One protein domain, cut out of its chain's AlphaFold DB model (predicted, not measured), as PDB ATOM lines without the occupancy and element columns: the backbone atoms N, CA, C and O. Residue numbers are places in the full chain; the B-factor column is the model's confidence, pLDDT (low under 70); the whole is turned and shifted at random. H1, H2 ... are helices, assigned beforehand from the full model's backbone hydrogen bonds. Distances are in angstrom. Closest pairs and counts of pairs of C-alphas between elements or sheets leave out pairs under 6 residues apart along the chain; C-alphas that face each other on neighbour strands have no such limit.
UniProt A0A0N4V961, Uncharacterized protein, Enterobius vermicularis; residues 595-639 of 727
ATOM      1  N   THR A 595      31.796 -30.434   6.913       63.34
ATOM      2  CA  THR A 595      33.030 -30.155   6.174       63.34
ATOM      3  C   THR A 595      33.594 -31.462   5.602       63.34
ATOM      4  O   THR A 595      33.378 -32.552   6.143       63.34
ATOM      5  N   GLU A 596      34.336 -31.390   4.497       57.94
ATOM      6  CA  GLU A 596      34.935 -32.581   3.869       57.94
ATOM      7  C   GLU A 596      35.836 -33.355   4.851       57.94
ATOM      8  O   GLU A 596      35.830 -34.588   4.878       57.94
ATOM      9  N   ALA A 597      36.529 -32.642   5.743       61.34
ATOM     10  CA  ALA A 597      37.342 -33.230   6.805       61.34
ATOM     11  C   ALA A 597      36.507 -34.028   7.827       61.34
ATOM     12  O   ALA A 597      36.924 -35.104   8.263       61.34
ATOM     13  N   GLU A 598      35.321 -33.538   8.195       64.12
ATOM     14  CA  GLU A 598      34.398 -34.245   9.092       64.12
ATOM     15  C   GLU A 598      33.804 -35.487   8.426       64.12
ATOM     16  O   GLU A 598      33.659 -36.522   9.080       64.12
ATOM     17  N   THR A 599      33.550 -35.419   7.118       64.38
ATOM     18  CA  THR A 599      33.068 -36.558   6.325       64.38
ATOM     19  C   THR A 599      34.121 -37.667   6.267       64.38
ATOM     20  O   THR A 599      33.825 -38.820   6.585       64.38
ATOM     21  N   ILE A 600      35.380 -37.325   5.972       71.75
ATOM     22  CA  ILE A 600      36.500 -38.280   5.962       71.75
ATOM     23  C   ILE A 600      36.715 -38.882   7.358       71.75
ATOM     24  O   ILE A 600      36.874 -40.099   7.497       71.75
ATOM     25  N   ARG A 601      36.664 -38.052   8.409       78.06
ATOM     26  CA  ARG A 601      36.763 -38.510   9.802       78.06
ATOM     27  C   ARG A 601      35.654 -39.505  10.137       78.06
ATOM     28  O   ARG A 601      35.936 -40.554  10.716       78.06
ATOM     29  N   TYR A 602      34.418 -39.208   9.748       75.56
ATOM     30  CA  TYR A 602      33.279 -40.092   9.963       75.56
ATOM     31  C   TYR A 602      33.449 -41.430   9.232       75.56
ATOM     32  O   TYR A 602      33.316 -42.480   9.863       75.56
ATOM     33  N   CYS A 603      33.821 -41.418   7.948       77.25
ATOM     34  CA  CYS A 603      34.052 -42.636   7.169       77.25
ATOM     35  C   CYS A 603      35.124 -43.529   7.806       77.25
ATOM     36  O   CYS A 603      34.899 -44.726   7.981       77.25
ATOM     37  N   ILE A 604      36.254 -42.954   8.229       85.12
ATOM     38  CA  ILE A 604      37.330 -43.704   8.896       85.12
ATOM     39  C   ILE A 604      36.838 -44.307  10.221       85.12
ATOM     40  O   ILE A 604      37.124 -45.469  10.511       85.12
ATOM     41  N   VAL A 605      36.050 -43.566  11.007       84.31
ATOM     42  CA  VAL A 605      35.453 -44.087  12.249       84.31
ATOM     43  C   VAL A 605      34.498 -45.248  11.962       84.31
ATOM     44  O   VAL A 605      34.546 -46.249  12.676       84.31
ATOM     45  N   GLN A 606      33.656 -45.156  10.929       86.38
ATOM     46  CA  GLN A 606      32.714 -46.225  10.579       86.38
ATOM     47  C   GLN A 606      33.423 -47.480  10.062       86.38
ATOM     48  O   GLN A 606      33.116 -48.583  10.520       86.38
ATOM     49  N   ILE A 607      34.431 -47.314   9.202       85.75
ATOM     50  CA  ILE A 607      35.284 -48.409   8.719       85.75
ATOM     51  C   ILE A 607      35.934 -49.140   9.900       85.75
ATOM     52  O   ILE A 607      35.903 -50.365   9.975       85.75
ATOM     53  N   MET A 608      36.465 -48.393  10.872       91.50
ATOM     54  CA  MET A 608      37.161 -48.967  12.027       91.50
ATOM     55  C   MET A 608      36.218 -49.542  13.102       91.50
ATOM     56  O   MET A 608      36.665 -50.345  13.935       91.50
ATOM     57  N   LYS A 609      34.931 -49.162  13.096       88.12
ATOM     58  CA  LYS A 609      33.878 -49.724  13.963       88.12
ATOM     59  C   LYS A 609      33.343 -51.063  13.448       88.12
ATOM     60  O   LYS A 609      33.066 -51.937  14.270       88.12
ATOM     61  N   LYS A 610      33.232 -51.260  12.127       89.44
ATOM     62  CA  LYS A 610      32.781 -52.535  11.538       89.44
ATOM     63  C   LYS A 610      33.881 -53.599  11.655       89.44
ATOM     64  O   LYS A 610      34.934 -53.500  11.030       89.44
ATOM     65  N   LYS A 611      33.648 -54.623  12.487       88.56
ATOM     66  CA  LYS A 611      34.643 -55.657  12.839       88.56
ATOM     67  C   LYS A 611      35.142 -56.437  11.622       88.56
ATOM     68  O   LYS A 611      36.336 -56.720  11.564       88.56
ATOM     69  N   ASP A 612      34.253 -56.757  10.688       88.44
ATOM     70  CA  ASP A 612      34.580 -57.581   9.522       88.44
ATOM     71  C   ASP A 612      35.377 -56.777   8.496       88.44
ATOM     72  O   ASP A 612      36.490 -57.165   8.160       88.44
ATOM     73  N   LEU A 613      34.920 -55.564   8.165       83.50
ATOM     74  CA  LEU A 613      35.651 -54.650   7.282       83.50
ATOM     75  C   LEU A 613      37.047 -54.313   7.828       83.50
ATOM     76  O   LEU A 613      38.028 -54.282   7.089       83.50
ATOM     77  N   ARG A 614      37.165 -54.119   9.147       94.44
ATOM     78  CA  ARG A 614      38.455 -53.909   9.811       94.44
ATOM     79  C   ARG A 614      39.391 -55.111   9.657       94.44
ATOM     80  O   ARG A 614      40.573 -54.909   9.399       94.44
ATOM     81  N   LYS A 615      38.882 -56.335   9.834       90.31
ATOM     82  CA  LYS A 615      39.665 -57.572   9.670       90.31
ATOM     83  C   LYS A 615      40.061 -57.801   8.216       90.31
ATOM     84  O   LYS A 615      41.165 -58.273   7.970       90.31
ATOM     85  N   ASP A 616      39.191 -57.459   7.276       89.62
ATOM     86  CA  ASP A 616      39.471 -57.607   5.852       89.62
ATOM     87  C   ASP A 616      40.521 -56.601   5.385       89.62
ATOM     88  O   ASP A 616      41.468 -56.997   4.716       89.62
ATOM     89  N   ILE A 617      40.448 -55.341   5.831       90.56
ATOM     90  CA  ILE A 617      41.504 -54.348   5.574       90.56
ATOM     91  C   ILE A 617      42.818 -54.775   6.239       90.56
ATOM     92  O   ILE A 617      43.864 -54.701   5.611       90.56
ATOM     93  N   GLU A 618      42.788 -55.270   7.481       94.94
ATOM     94  CA  GLU A 618      43.989 -55.768   8.171       94.94
ATOM     95  C   GLU A 618      44.636 -56.962   7.448       94.94
ATOM     96  O   GLU A 618      45.861 -57.076   7.451       94.94
ATOM     97  N   ARG A 619      43.837 -57.824   6.805       90.31
ATOM     98  CA  ARG A 619      44.317 -58.963   6.008       90.31
ATOM     99  C   ARG A 619      44.823 -58.558   4.625       90.31
ATOM    100  O   ARG A 619      45.844 -59.084   4.193       90.31
ATOM    101  N   GLN A 620      44.100 -57.683   3.927       88.38
ATOM    102  CA  GLN A 620      44.401 -57.306   2.543       88.38
ATOM    103  C   GLN A 620      45.490 -56.233   2.453       88.38
ATOM    104  O   GLN A 620      46.343 -56.307   1.573       88.38
ATOM    105  N   ASP A 621      45.489 -55.263   3.370       88.88
ATOM    106  CA  ASP A 621      46.459 -54.167   3.412       88.88
ATOM    107  C   ASP A 621      46.810 -53.779   4.870       88.88
ATOM    108  O   ASP A 621      46.255 -52.835   5.457       88.88
ATOM    109  N   PRO A 622      47.783 -54.485   5.481       87.50
ATOM    110  CA  PRO A 622      48.245 -54.193   6.835       87.50
ATOM    111  C   PRO A 622      48.802 -52.771   7.006       87.50
ATOM    112  O   PRO A 622      48.825 -52.260   8.130       87.50
ATOM    113  N   ALA A 623      49.277 -52.126   5.932       84.62
ATOM    114  CA  ALA A 623      49.812 -50.768   5.982       84.62
ATOM    115  C   ALA A 623      48.676 -49.741   6.090       84.62
ATOM    116  O   ALA A 623      48.700 -48.901   6.996       84.62
ATOM    117  N   LEU A 624      47.638 -49.870   5.257       87.75
ATOM    118  CA  LEU A 624      46.422 -49.058   5.347       87.75
ATOM    119  C   LEU A 624      45.761 -49.199   6.721       87.75
ATOM    120  O   LEU A 624      45.401 -48.198   7.346       87.75
ATOM    121  N   TYR A 625      45.677 -50.421   7.254       94.00
ATOM    122  CA  TYR A 625      45.149 -50.644   8.599       94.00
ATOM    123  C   TYR A 625      45.946 -49.895   9.682       94.00
ATOM    124  O   TYR A 625      45.349 -49.255  10.554       94.00
ATOM    125  N   ARG A 626      47.289 -49.911   9.633       88.69
ATOM    126  CA  ARG A 626      48.131 -49.153  10.585       88.69
ATOM    127  C   ARG A 626      47.876 -47.648  10.496       88.69
ATOM    128  O   ARG A 626      47.807 -46.997  11.539       88.69
ATOM    129  N   ILE A 627      47.689 -47.113   9.289       85.38
ATOM    130  CA  ILE A 627      47.392 -45.693   9.052       85.38
ATOM    131  C   ILE A 627      46.025 -45.321   9.640       85.38
ATOM    132  O   ILE A 627      45.936 -44.413  10.470       85.38
ATOM    133  N   LEU A 628      44.966 -46.062   9.288       89.50
ATOM    134  CA  LEU A 628      43.607 -45.832   9.798       89.50
ATOM    135  C   LEU A 628      43.549 -45.953  11.328       89.50
ATOM    136  O   LEU A 628      42.922 -45.138  12.012       89.50
ATOM    137  N   ARG A 629      44.275 -46.924  11.896       92.81
ATOM    138  CA  ARG A 629      44.437 -47.084  13.347       92.81
ATOM    139  C   ARG A 629      45.196 -45.912  13.979       92.81
ATOM    140  O   ARG A 629      44.856 -45.512  15.093       92.81
ATOM    141  N   GLY A 630      46.189 -45.348  13.290       88.12
ATOM    142  CA  GLY A 630      46.917 -44.145  13.703       88.12
ATOM    143  C   GLY A 630      46.017 -42.909  13.789       88.12
ATOM    144  O   GLY A 630      46.022 -42.223  14.813       88.12
ATOM    145  N   TYR A 631      45.177 -42.674  12.775       83.25
ATOM    146  CA  TYR A 631      44.180 -41.595  12.790       83.25
ATOM    147  C   TYR A 631      43.166 -41.763  13.926       83.25
ATOM    148  O   TYR A 631      42.927 -40.823  14.685       83.25
ATOM    149  N   MET A 632      42.649 -42.980  14.130       88.00
ATOM    150  CA  MET A 632      41.744 -43.282  15.247       88.00
ATOM    151  C   MET A 632      42.372 -43.010  16.621       88.00
ATOM    152  O   MET A 632      41.685 -42.525  17.521       88.00
ATOM    153  N   ARG A 633      43.669 -43.294  16.802       79.62
ATOM    154  CA  ARG A 633      44.392 -42.980  18.048       79.62
ATOM    155  C   ARG A 633      44.553 -41.476  18.252       79.62
ATOM    156  O   ARG A 633      44.286 -41.002  19.350       79.62
ATOM    157  N   LYS A 634      44.932 -40.727  17.208       73.56
ATOM    158  CA  LYS A 634      45.044 -39.259  17.277       73.56
ATOM    159  C   LYS A 634      43.701 -38.608  17.630       73.56
ATOM    160  O   LYS A 634      43.664 -37.692  18.442       73.56
ATOM    161  N   TRP A 635      42.597 -39.112  17.080       77.25
ATOM    162  CA  TRP A 635      41.267 -38.539  17.306       77.25
ATOM    163  C   TRP A 635      40.597 -38.943  18.613       77.25
ATOM    164  O   TRP A 635      39.776 -38.173  19.104       77.25
ATOM    165  N   LYS A 636      40.950 -40.090  19.203       69.06
ATOM    166  CA  LYS A 636      40.508 -40.441  20.563       69.06
ATOM    167  C   LYS A 636      41.017 -39.462  21.626       69.06
ATOM    168  O   LYS A 636      40.400 -39.362  22.677       69.06
ATOM    169  N   ASN A 637      42.099 -38.734  21.341       50.22
ATOM    170  CA  ASN A 637      42.672 -37.749  22.259       50.22
ATOM    171  C   ASN A 637      42.111 -36.328  22.067       50.22
ATOM    172  O   ASN A 637      42.415 -35.446  22.859       50.22
ATOM    173  N   THR A 638      41.291 -36.092  21.038       50.41
ATOM    174  CA  THR A 638      40.534 -34.838  20.877       50.41
ATOM    175  C   THR A 638      39.121 -35.045  21.414       50.41
ATOM    176  O   THR A 638      38.371 -35.815  20.818       50.41
ATOM    177  N   ASP A 639      38.796 -34.395  22.536       36.06
ATOM    178  CA  ASP A 639      37.573 -34.559  23.338       36.06
ATOM    179  C   ASP A 639      36.299 -34.912  22.544       36.06
ATOM    180  O   ASP A 639      35.817 -34.143  21.710       36.06
TER     181      ASP A 639
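Overview. This is residues 595 to 639 of the 727 residues of an uncharacterized protein of Enterobius vermicularis (UniProt A0A0N4V961). Two longer helices, H1 and H3, cross steeply, and the shorter H2 lies across one end between them. The all-helix printed part has 45 residues with three named helices, in the order H1, H2, H3. It is compact, with a radius of gyration of the C-alphas of 10.7 A, and spans 29 by 17 by 15 A.

Arrangement. H1, residues 596 to 609, with 607 to 608 alone, and H2, residues 611 to 620, touch only at the corner, only just, with 3 pairs of C-alphas within 8 A. Their closest C-alphas, Met 608 and Arg 614, are 5.6 A apart; the lines are about perpendicular, 85 degrees. H3, residues 622 to 636, touches H2 with 624 to 625 alone, in a hairpin, a steep tilt of 43 degrees, opposite ways; the closest C-alphas, Glu 618 and Tyr 625, are 5.3 A apart. H3, with 628 to 632 alone, touches H1's 604 to 608 at a steep tilt of 69 degrees, only just short of perpendicular, opposite ways; the closest C-alphas, Ile 604 and Leu 628, are 6.7 A apart. In H1, H2 and H3 every O i to N i+4 pair is within hydrogen-bond range.

Along the chain. H1, 19.9 A from first to last C-alpha, begins at C-alpha 596 (34.935, -32.581, 3.869). H2 measures 14.3 A likewise. H3, 20.9 A, ends at C-alpha 636 (40.508, -40.441, 20.563).

Size, cuts and confidence. The farthest C-alphas, Gln 620 and Asp 639, are 31.6 A apart. The printed part has no cut, and both links are tight. pLDDT is under 70 at residues 595 to 599 and 636 to 639.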